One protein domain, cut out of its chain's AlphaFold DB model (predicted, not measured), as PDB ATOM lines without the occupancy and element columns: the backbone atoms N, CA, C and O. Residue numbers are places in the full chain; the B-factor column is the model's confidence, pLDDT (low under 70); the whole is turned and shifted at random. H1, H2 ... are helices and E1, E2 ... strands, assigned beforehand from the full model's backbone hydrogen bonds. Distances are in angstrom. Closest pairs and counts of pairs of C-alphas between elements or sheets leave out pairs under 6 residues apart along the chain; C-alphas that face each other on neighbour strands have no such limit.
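Overview. This is residues 1 to 84 of the 104 residues of an uncharacterized protein of Rhodobacterales bacterium RIFCSPHIGHO2_02_FULL_62_130 (UniProt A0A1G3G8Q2). Residues 54 to 84 of the very long helix H2 stick out from a small head: the antiparallel sheet E2, E1, E3 under the short helix H1. Residues 10 to 15 also stick out. The printed part, 84 residues, is mostly helix and extended, radius of gyration of the C-alphas 22.1 A, spans 72 by 31 by 17 A.

Along the chain. E1, residues 2 to 5, begins at C-alpha 2 (-2.130, 3.067, 32.569). E2, residues 21 to 23, H1, residues 26 to 34, and E3, residues 38 to 40, follow. H2, residues 43 to 84, is 62.3 A long, ending at C-alpha 84 (43.113, 6.763, 75.880).

Arrangement. Within hydrogen-bond range are N 3 and O 22 across the hairpin E1 and E2, 2.9 A, and N 4 and O 39 across E1 and E3, 2.8 A. H1 is over E1 and E3. H2 touches H1 with residues 46 to 53 alone, at a steep tilt of 65 degrees; C-alphas 49 and 26 are closest, 5.8 A. In both helices every O i to N i+4 pair is within range.

Size, cuts and confidence. The E1 to E2 link is long; residues 81 to 84 have pLDDT under 70.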
ATOM      1  N   MET A   1       0.963   4.951  35.777       90.50
ATOM      2  CA  MET A   1       0.938   3.982  34.659       90.50
ATOM      3  C   MET A   1      -0.492   3.589  34.326       90.50
ATOM      4  O   MET A   1      -1.257   3.226  35.213       90.50
ATOM      5  N   LYS A   2      -0.836   3.581  33.031       94.44
ATOM      6  CA  LYS A   2      -2.130   3.067  32.569       94.44
ATOM      7  C   LYS A   2      -2.126   1.547  32.432       94.44
ATOM      8  O   LYS A   2      -1.275   0.979  31.744       94.44
ATOM      9  N   VAL A   3      -3.124   0.903  33.026       95.69
ATOM     10  CA  VAL A   3      -3.356  -0.542  32.919       95.69
ATOM     11  C   VAL A   3      -4.798  -0.826  32.527       95.69
ATOM     12  O   VAL A   3      -5.713  -0.109  32.925       95.69
ATOM     13  N   LYS A   4      -5.003  -1.899  31.768       96.62
ATOM     14  CA  LYS A   4      -6.318  -2.431  31.432       96.62
ATOM     15  C   LYS A   4      -6.672  -3.570  32.374       96.62
ATOM     16  O   LYS A   4      -5.939  -4.555  32.476       96.62
ATOM     17  N   LEU A   5      -7.811  -3.456  33.042       96.75
ATOM     18  CA  LEU A   5      -8.257  -4.433  34.024       96.75
ATOM     19  C   LEU A   5      -8.681  -5.756  33.380       96.75
ATOM     20  O   LEU A   5      -9.506  -5.791  32.471       96.75
ATOM     21  N   LEU A   6      -8.178  -6.868  33.908       96.88
ATOM     22  CA  LEU A   6      -8.651  -8.221  33.595       96.88
ATOM     23  C   LEU A   6      -9.684  -8.720  34.611       96.88
ATOM     24  O   LEU A   6     -10.398  -9.691  34.357       96.88
ATOM     25  N   VAL A   7      -9.814  -8.045  35.750       95.62
ATOM     26  CA  VAL A   7     -10.805  -8.335  36.791       95.62
ATOM     27  C   VAL A   7     -11.490  -7.044  37.229       95.62
ATOM     28  O   VAL A   7     -10.887  -5.976  37.181       95.62
ATOM     29  N   ALA A   8     -12.754  -7.131  37.643       95.38
ATOM     30  CA  ALA A   8     -13.437  -5.983  38.231       95.38
ATOM     31  C   ALA A   8     -12.851  -5.675  39.618       95.38
ATOM     32  O   ALA A   8     -12.492  -6.591  40.361       95.38
ATOM     33  N   ARG A   9     -12.782  -4.391  39.971       92.06
ATOM     34  CA  ARG A   9     -12.346  -3.905  41.284       92.06
ATOM     35  C   ARG A   9     -13.315  -2.846  41.796       92.06
ATOM     36  O   ARG A   9     -13.748  -1.961  41.060       92.06
ATOM     37  N   VAL A  10     -13.640  -2.937  43.078       93.12
ATOM     38  CA  VAL A  10     -14.528  -2.010  43.780       93.12
ATOM     39  C   VAL A  10     -13.777  -1.439  44.969       93.12
ATOM     40  O   VAL A  10     -13.133  -2.169  45.720       93.12
ATOM     41  N   GLY A  11     -13.876  -0.128  45.125       89.25
ATOM     42  CA  GLY A  11     -13.483   0.591  46.321       89.25
ATOM     43  C   GLY A  11     -14.671   1.337  46.909       89.25
ATOM     44  O   GLY A  11     -15.764   1.363  46.351       89.25
ATOM     45  N   VAL A  12     -14.435   1.993  48.039       92.31
ATOM     46  CA  VAL A  12     -15.464   2.763  48.757       92.31
ATOM     47  C   VAL A  12     -16.036   3.897  47.891       92.31
ATOM     48  O   VAL A  12     -17.197   4.263  48.036       92.31
ATOM     49  N   THR A  13     -15.228   4.438  46.976       92.75
ATOM     50  CA  THR A  13     -15.565   5.595  46.129       92.75
ATOM     51  C   THR A  13     -15.452   5.323  44.627       92.75
ATOM     52  O   THR A  13     -15.657   6.236  43.832       92.75
ATOM     53  N   PHE A  14     -15.127   4.094  44.212       90.06
ATOM     54  CA  PHE A  14     -14.962   3.755  42.798       90.06
ATOM     55  C   PHE A  14     -15.470   2.348  42.484       90.06
ATOM     56  O   PHE A  14     -15.362   1.432  43.294       90.06
ATOM     57  N   SER A  15     -15.968   2.169  41.265       94.38
ATOM     58  CA  SER A  15     -16.287   0.863  40.695       94.38
ATOM     59  C   SER A  15     -15.695   0.819  39.298       94.38
ATOM     60  O   SER A  15     -16.061   1.637  38.458       94.38
ATOM     61  N   GLN A  16     -14.756  -0.093  39.072       95.44
ATOM     62  CA  GLN A  16     -14.056  -0.254  37.799       95.44
ATOM     63  C   GLN A  16     -14.236  -1.695  37.336       95.44
ATOM     64  O   GLN A  16     -14.006  -2.650  38.084       95.44
ATOM     65  N   ASN A  17     -14.680  -1.858  36.103       95.19
ATOM     66  CA  ASN A  17     -15.028  -3.144  35.537       95.19
ATOM     67  C   ASN A  17     -13.845  -3.761  34.792       95.19
ATOM     68  O   ASN A  17     -12.882  -3.100  34.404       95.19
ATOM     69  N   ARG A  18     -13.935  -5.073  34.550       96.12
ATOM     70  CA  ARG A  18     -13.025  -5.750  33.624       96.12
ATOM     71  C   ARG A  18     -13.083  -5.043  32.266       96.12
ATOM     72  O   ARG A  18     -14.159  -4.881  31.701       96.12
ATOM     73  N   GLY A  19     -11.917  -4.725  31.727       95.31
ATOM     74  CA  GLY A  19     -11.740  -4.045  30.453       95.31
ATOM     75  C   GLY A  19     -11.506  -2.545  30.584       95.31
ATOM     76  O   GLY A  19     -11.028  -1.967  29.611       95.31
ATOM     77  N   ASP A  20     -11.770  -1.948  31.750       96.06
ATOM     78  CA  ASP A  20     -11.514  -0.527  31.969       96.06
ATOM     79  C   ASP A  20     -10.012  -0.247  31.980       96.06
ATOM     80  O   ASP A  20      -9.218  -0.990  32.568       96.06
ATOM     81  N   GLU A  21      -9.636   0.851  31.332       95.69
ATOM     82  CA  GLU A  21      -8.299   1.420  31.420       95.69
ATOM     83  C   GLU A  21      -8.260   2.431  32.558       95.69
ATOM     84  O   GLU A  21      -9.020   3.401  32.580       95.69
ATOM     85  N   ILE A  22      -7.369   2.196  33.513       94.56
ATOM     86  CA  ILE A  22      -7.237   3.006  34.718       94.56
ATOM     87  C   ILE A  22      -5.797   3.480  34.860       94.56
ATOM     88  O   ILE A  22      -4.868   2.791  34.437       94.56
ATOM     89  N   ASP A  23      -5.609   4.648  35.466       94.31
ATOM     90  CA  ASP A  23      -4.287   5.135  35.848       94.31
ATOM     91  C   ASP A  23      -4.027   4.793  37.316       94.31
ATOM     92  O   ASP A  23      -4.827   5.119  38.196       94.31
ATOM     93  N   VAL A  24      -2.929   4.089  37.561       92.88
ATOM     94  CA  VAL A  24      -2.481   3.635  38.881       92.88
ATOM     95  C   VAL A  24      -0.995   3.931  39.035       92.88
ATOM     96  O   VAL A  24      -0.271   4.065  38.050       92.88
ATOM     97  N   GLY A  25      -0.512   4.030  40.273       94.06
ATOM     98  CA  GLY A  25       0.921   4.203  40.520       94.06
ATOM     99  C   GLY A  25       1.731   3.034  39.955       94.06
ATOM    100  O   GLY A  25       1.247   1.905  39.918       94.06
ATOM    101  N   ASP A  26       2.970   3.284  39.543       92.25
ATOM    102  CA  ASP A  26       3.784   2.295  38.826       92.25
ATOM    103  C   ASP A  26       4.000   1.009  39.643       92.25
ATOM    104  O   ASP A  26       3.828  -0.097  39.137       92.25
ATOM    105  N   ALA A  27       4.246   1.137  40.949       91.81
ATOM    106  CA  ALA A  27       4.370  -0.009  41.848       91.81
ATOM    107  C   ALA A  27       3.062  -0.815  41.998       91.81
ATOM    108  O   ALA A  27       3.104  -2.042  42.091       91.81
ATOM    109  N   GLU A  28       1.899  -0.152  42.032       93.81
ATOM    110  CA  GLU A  28       0.598  -0.840  42.069       93.81
ATOM    111  C   GLU A  28       0.342  -1.548  40.737       93.81
ATOM    112  O   GLU A  28      -0.011  -2.725  40.730       93.81
ATOM    113  N   ALA A  29       0.604  -0.866  39.621       94.31
ATOM    114  CA  ALA A  29       0.464  -1.401  38.274       94.31
ATOM    115  C   ALA A  29       1.277  -2.687  38.087       94.31
ATOM    116  O   ALA A  29       0.733  -3.708  37.666       94.31
ATOM    117  N   LEU A  30       2.556  -2.663  38.474       94.00
ATOM    118  CA  LEU A  30       3.441  -3.823  38.395       94.00
ATOM    119  C   LEU A  30       2.917  -4.997  39.230       94.00
ATOM    120  O   LEU A  30       2.902  -6.128  38.745       94.00
ATOM    121  N   ARG A  31       2.423  -4.745  40.451       94.25
ATOM    122  CA  ARG A  31       1.810  -5.796  41.284       94.25
ATOM    123  C   ARG A  31       0.553  -6.371  40.642       94.25
ATOM    124  O   ARG A  31       0.376  -7.584  40.644       94.25
ATOM    125  N   MET A  32      -0.306  -5.521  40.083       94.62
ATOM    126  CA  MET A  32      -1.536  -5.954  39.419       94.62
ATOM    127  C   MET A  32      -1.247  -6.802  38.179       94.62
ATOM    128  O   MET A  32      -1.926  -7.803  37.952       94.62
ATOM    129  N   ILE A  33      -0.238  -6.421  37.392       93.75
ATOM    130  CA  ILE A  33       0.198  -7.176  36.214       93.75
ATOM    131  C   ILE A  33       0.802  -8.519  36.639       93.75
ATOM    132  O   ILE A  33       0.404  -9.557  36.113       93.75
ATOM    133  N   ALA A  34       1.687  -8.528  37.640       93.56
ATOM    134  CA  ALA A  34       2.291  -9.754  38.167       93.56
ATOM    135  C   ALA A  34       1.251 -10.723  38.762       93.56
ATOM    136  O   ALA A  34       1.386 -11.937  38.634       93.56
ATOM    137  N   ALA A  35       0.188 -10.192  39.371       95.31
ATOM    138  CA  ALA A  35      -0.935 -10.969  39.891       95.31
ATOM    139  C   ALA A  35      -1.945 -11.405  38.808       95.31
ATOM    140  O   ALA A  35      -2.942 -12.052  39.129       95.31
ATOM    141  N   GLY A  36      -1.736 -11.033  37.537       94.88
ATOM    142  CA  GLY A  36      -2.649 -11.347  36.433       94.88
ATOM    143  C   GLY A  36      -4.001 -10.624  36.509       94.88
ATOM    144  O   GLY A  36      -4.971 -11.043  35.880       94.88
ATOM    145  N   GLN A  37      -4.094  -9.547  37.290       95.81
ATOM    146  CA  GLN A  37      -5.321  -8.769  37.480       95.81
ATOM    147  C   GLN A  37      -5.496  -7.678  36.420       95.81
ATOM    148  O   GLN A  37      -6.612  -7.205  36.199       95.81
ATOM    149  N   ALA A  38      -4.412  -7.272  35.767       96.12
ATOM    150  CA  ALA A  38      -4.409  -6.262  34.721       96.12
ATOM    151  C   ALA A  38      -3.296  -6.528  33.702       96.12
ATOM    152  O   ALA A  38      -2.394  -7.326  33.944       96.12
ATOM    153  N   VAL A  39      -3.357  -5.834  32.572       95.75
ATOM    154  CA  VAL A  39      -2.279  -5.774  31.579       95.75
ATOM    155  C   VAL A  39      -1.873  -4.326  31.370       95.75
ATOM    156  O   VAL A  39      -2.711  -3.429  31.453       95.75
ATOM    157  N   ALA A  40      -0.595  -4.082  31.104       93.19
ATOM    158  CA  ALA A  40      -0.153  -2.741  30.759       93.19
ATOM    159  C   ALA A  40      -0.765  -2.304  29.429       93.19
ATOM    160  O   ALA A  40      -0.835  -3.089  28.482       93.19
ATOM    161  N   VAL A  41      -1.197  -1.045  29.368       93.56
ATOM    162  CA  VAL A  41      -1.610  -0.431  28.098       93.56
ATOM    163  C   VAL A  41      -0.381  -0.111  27.245       93.56
ATOM    164  O   VAL A  41      -0.446  -0.186  26.023       93.56
ATOM    165  N   ASP A  42       0.748   0.178  27.896       91.62
ATOM    166  CA  ASP A  42       2.021   0.481  27.257       91.62
ATOM    167  C   ASP A  42       3.143  -0.381  27.859       91.62
ATOM    168  O   ASP A  42       3.392  -0.349  29.063       91.62
ATOM    169  N   ALA A  43       3.794  -1.195  27.025       83.75
ATOM    170  CA  ALA A  43       4.834  -2.122  27.475       83.75
ATOM    171  C   ALA A  43       6.140  -1.408  27.858       83.75
ATOM    172  O   ALA A  43       6.869  -1.902  28.718       83.75
ATOM    173  N   GLN A  44       6.419  -0.247  27.258       84.81
ATOM    174  CA  GLN A  44       7.602   0.551  27.571       84.81
ATOM    175  C   GLN A  44       7.502   1.110  28.997       84.81
ATOM    176  O   GLN A  44       8.432   0.948  29.784       84.81
ATOM    177  N   ALA A  45       6.321   1.601  29.384       80.50
ATOM    178  CA  ALA A  45       6.043   2.042  30.746       80.50
ATOM    179  C   ALA A  45       6.307   0.953  31.805       80.50
ATOM    180  O   ALA A  45       6.725   1.276  32.915       80.50
ATOM    181  N   VAL A  46       6.098  -0.333  31.488       84.31
ATOM    182  CA  VAL A  46       6.410  -1.449  32.406       84.31
ATOM    183  C   VAL A  46       7.910  -1.575  32.633       84.31
ATOM    184  O   VAL A  46       8.340  -1.683  33.780       84.31
ATOM    185  N   ALA A  47       8.694  -1.556  31.554       85.38
ATOM    186  CA  ALA A  47      10.145  -1.668  31.632       85.38
ATOM    187  C   ALA A  47      10.753  -0.479  32.393       85.38
ATOM    188  O   ALA A  47      11.595  -0.676  33.268       85.38
ATOM    189  N   ASP A  48      10.272   0.736  32.122       86.12
ATOM    190  CA  ASP A  48      10.727   1.948  32.808       86.12
ATOM    191  C   ASP A  48      10.370   1.922  34.305       86.12
ATOM    192  O   ASP A  48      11.201   2.245  35.156       86.12
ATOM    193  N   ALA A  49       9.162   1.466  34.652       82.06
ATOM    194  CA  ALA A  49       8.739   1.307  36.042       82.06
ATOM    195  C   ALA A  49       9.558   0.254  36.803       82.06
ATOM    196  O   ALA A  49       9.878   0.456  37.976       82.06
ATOM    197  N   GLN A  50       9.895  -0.867  36.158       85.00
ATOM    198  CA  GLN A  50      10.762  -1.890  36.750       85.00
ATOM    199  C   GLN A  50      12.167  -1.341  36.986       85.00
ATOM    200  O   GLN A  50      12.667  -1.426  38.105       85.00
ATOM    201  N   ALA A  51      12.754  -0.683  35.985       83.19
ATOM    202  CA  ALA A  51      14.075  -0.078  36.110       83.19
ATOM    203  C   ALA A  51      14.134   0.974  37.232       83.19
ATOM    204  O   ALA A  51      15.105   1.022  37.988       83.19
ATOM    205  N   ALA A  52      13.085   1.788  37.384       80.38
ATOM    206  CA  ALA A  52      12.983   2.749  38.480       80.38
ATOM    207  C   ALA A  52      12.897   2.059  39.855       80.38
ATOM    208  O   ALA A  52      13.538   2.508  40.806       80.38
ATOM    209  N   ALA A  53      12.145   0.960  39.964       82.94
ATOM    210  CA  ALA A  53      12.050   0.183  41.199       82.94
ATOM    211  C   ALA A  53      13.392  -0.468  41.578       82.94
ATOM    212  O   ALA A  53      13.791  -0.410  42.742       82.94
ATOM    213  N   ASP A  54      14.110  -1.026  40.603       84.56
ATOM    214  CA  ASP A  54      15.434  -1.619  40.813       84.56
ATOM    215  C   ASP A  54      16.471  -0.564  41.227       84.56
ATOM    216  O   ASP A  54      17.255  -0.782  42.154       84.56
ATOM    217  N   ALA A  55      16.450   0.615  40.594       79.56
ATOM    218  CA  ALA A  55      17.329   1.725  40.954       79.56
ATOM    219  C   ALA A  55      17.079   2.219  42.388       79.56
ATOM    220  O   ALA A  55      18.030   2.481  43.126       79.56
ATOM    221  N   GLN A  56      15.810   2.302  42.798       81.31
ATOM    222  CA  GLN A  56      15.444   2.676  44.161       81.31
ATOM    223  C   GLN A  56      15.945   1.639  45.176       81.31
ATOM    224  O   GLN A  56      16.581   2.008  46.160       81.31
ATOM    225  N   ALA A  57      15.751   0.346  44.900       79.00
ATOM    226  CA  ALA A  57      16.246  -0.724  45.764       79.00
ATOM    227  C   ALA A  57      17.781  -0.699  45.909       79.00
ATOM    228  O   ALA A  57      18.304  -0.923  47.001       79.00
ATOM    229  N   ALA A  58      18.507  -0.387  44.832       78.25
ATOM    230  CA  ALA A  58      19.958  -0.223  44.874       78.25
ATOM    231  C   ALA A  58      20.386   0.986  45.726       78.25
ATOM    232  O   ALA A  58      21.333   0.883  46.506       78.25
ATOM    233  N   ALA A  59      19.677   2.113  45.618       80.94
ATOM    234  CA  ALA A  59      19.939   3.298  46.431       80.94
ATOM    235  C   ALA A  59      19.676   3.043  47.925       80.94
ATOM    236  O   ALA A  59      20.499   3.410  48.763       80.94
ATOM    237  N   ASP A  60      18.575   2.362  48.259       82.62
ATOM    238  CA  ASP A  60      18.244   1.989  49.638       82.62
ATOM    239  C   ASP A  60      19.292   1.026  50.232       82.62
ATOM    240  O   ASP A  60      19.705   1.178  51.385       82.62
ATOM    241  N   ALA A  61      19.791   0.072  49.437       76.81
ATOM    242  CA  ALA A  61      20.869  -0.827  49.852       76.81
ATOM    243  C   ALA A  61      22.189  -0.081  50.111       76.81
ATOM    244  O   ALA A  61      22.875  -0.363  51.097       76.81
ATOM    245  N   GLN A  62      22.529   0.891  49.260       80.69
ATOM    246  CA  GLN A  62      23.714   1.728  49.442       80.69
ATOM    247  C   GLN A  62      23.601   2.572  50.718       80.69
ATOM    248  O   GLN A  62      24.518   2.570  51.536       80.69
ATOM    249  N   ALA A  63      22.448   3.205  50.949       77.31
ATOM    250  CA  ALA A  63      22.202   3.983  52.160       77.31
ATOM    251  C   ALA A  63      22.328   3.136  53.440       77.31
ATOM    252  O   ALA A  63      22.880   3.598  54.440       77.31
ATOM    253  N   ALA A  64      21.867   1.880  53.411       77.50
ATOM    254  CA  ALA A  64      22.043   0.952  54.525       77.50
ATOM    255  C   ALA A  64      23.523   0.598  54.768       77.50
ATOM    256  O   ALA A  64      23.961   0.544  55.919       77.50
ATOM    257  N   ALA A  65      24.305   0.394  53.703       81.81
ATOM    258  CA  ALA A  65      25.738   0.125  53.805       81.81
ATOM    259  C   ALA A  65      26.515   1.325  54.374       81.81
ATOM    260  O   ALA A  65      27.352   1.153  55.262       81.81
ATOM    261  N   ASP A  66      26.199   2.540  53.922       79.25
ATOM    262  CA  ASP A  66      26.820   3.770  54.419       79.25
ATOM    263  C   ASP A  66      26.486   4.021  55.902       79.25
ATOM    264  O   ASP A  66      27.357   4.403  56.688       79.25
ATOM    265  N   ALA A  67      25.247   3.739  56.324       76.25
ATOM    266  CA  ALA A  67      24.846   3.828  57.728       76.25
ATOM    267  C   ALA A  67      25.608   2.833  58.620       76.25
ATOM    268  O   ALA A  67      26.043   3.191  59.719       76.25
ATOM    269  N   GLN A  68      25.812   1.603  58.141       79.50
ATOM    270  CA  GLN A  68      26.600   0.595  58.850       79.50
ATOM    271  C   GLN A  68      28.065   1.034  58.987       79.50
ATOM    272  O   GLN A  68      28.616   1.004  60.086       79.50
ATOM    273  N   ALA A  69      28.669   1.536  57.905       75.00
ATOM    274  CA  ALA A  69      30.043   2.034  57.925       75.00
ATOM    275  C   ALA A  69      30.235   3.198  58.915       75.00
ATOM    276  O   ALA A  69      31.249   3.257  59.616       75.00
ATOM    277  N   ALA A  70      29.257   4.104  59.018       74.06
ATOM    278  CA  ALA A  70      29.284   5.191  59.994       74.06
ATOM    279  C   ALA A  70      29.211   4.678  61.445       74.06
ATOM    280  O   ALA A  70      29.941   5.172  62.310       74.06
ATOM    281  N   ALA A  71      28.381   3.666  61.715       80.06
ATOM    282  CA  ALA A  71      28.281   3.046  63.037       80.06
ATOM    283  C   ALA A  71      29.583   2.330  63.440       80.06
ATOM    284  O   ALA A  71      30.069   2.511  64.559       80.06
ATOM    285  N   ASP A  72      30.189   1.577  62.517       80.12
ATOM    286  CA  ASP A  72      31.467   0.895  62.743       80.12
ATOM    287  C   ASP A  72      32.623   1.888  62.981       80.12
ATOM    288  O   ASP A  72      33.496   1.656  63.824       80.12
ATOM    289  N   ALA A  73      32.620   3.030  62.284       75.12
ATOM    290  CA  ALA A  73      33.590   4.102  62.502       75.12
ATOM    291  C   ALA A  73      33.435   4.752  63.887       75.12
ATOM    292  O   ALA A  73      34.433   4.947  64.584       75.12
ATOM    293  N   GLN A  74      32.200   5.033  64.313       72.88
ATOM    294  CA  GLN A  74      31.922   5.586  65.640       72.88
ATOM    295  C   GLN A  74      32.361   4.620  66.752       72.88
ATOM    296  O   GLN A  74      33.037   5.033  67.692       72.88
ATOM    297  N   ALA A  75      32.081   3.322  66.597       72.44
ATOM    298  CA  ALA A  75      32.503   2.302  67.554       72.44
ATOM    299  C   ALA A  75      34.033   2.243  67.717       72.44
ATOM    300  O   ALA A  75      34.527   2.093  68.834       72.44
ATOM    301  N   LYS A  76      34.803   2.405  66.631       74.62
ATOM    302  CA  LYS A  76      36.274   2.491  66.709       74.62
ATOM    303  C   LYS A  76      36.740   3.718  67.489       74.62
ATOM    304  O   LYS A  76      37.588   3.578  68.365       74.62
ATOM    305  N   VAL A  77      36.156   4.888  67.227       80.50
ATOM    306  CA  VAL A  77      36.496   6.128  67.945       80.50
ATOM    307  C   VAL A  77      36.185   6.009  69.438       80.50
ATOM    308  O   VAL A  77      36.989   6.439  70.263       80.50
ATOM    309  N   ASP A  78      35.060   5.394  69.800       75.75
ATOM    310  CA  ASP A  78      34.684   5.194  71.202       75.75
ATOM    311  C   ASP A  78      35.627   4.212  71.922       75.75
ATOM    312  O   ASP A  78      36.011   4.455  73.069       75.75
ATOM    313  N   ILE A  79      36.062   3.143  71.244       75.44
ATOM    314  CA  ILE A  79      37.082   2.210  71.754       75.44
ATOM    315  C   ILE A  79      38.422   2.932  71.957       75.44
ATOM    316  O   ILE A  79      39.035   2.795  73.018       75.44
ATOM    317  N   ASP A  80      38.861   3.733  70.985       71.69
ATOM    318  CA  ASP A  80      40.112   4.494  71.069       71.69
ATOM    319  C   ASP A  80      40.052   5.557  72.181       71.69
ATOM    320  O   ASP A  80      41.001   5.720  72.954       71.69
ATOM    321  N   ALA A  81      38.911   6.235  72.343       68.31
ATOM    322  CA  ALA A  81      38.681   7.184  73.429       68.31
ATOM    323  C   ALA A  81      38.668   6.497  74.806       68.31
ATOM    324  O   ALA A  81      39.199   7.042  75.780       68.31
ATOM    325  N   ALA A  82      38.093   5.295  74.904       65.25
ATOM    326  CA  ALA A  82      38.122   4.493  76.123       65.25
ATOM    327  C   ALA A  82      39.549   4.026  76.463       65.25
ATOM    328  O   ALA A  82      39.967   4.134  77.618       65.25
ATOM    329  N   ALA A  83      40.322   3.584  75.468       66.81
ATOM    330  CA  ALA A  83      41.718   3.184  75.639       66.81
ATOM    331  C   ALA A  83      42.605   4.365  76.075       66.81
ATOM    332  O   ALA A  83      43.402   4.231  77.006       66.81
ATOM    333  N   ALA A  84      42.413   5.545  75.479       69.06
ATOM    334  CA  ALA A  84      43.113   6.763  75.880       69.06
ATOM    335  C   ALA A  84      42.781   7.171  77.328       69.06
ATOM    336  O   ALA A  84      43.678   7.524  78.093       69.06
TER     337      ALA A  84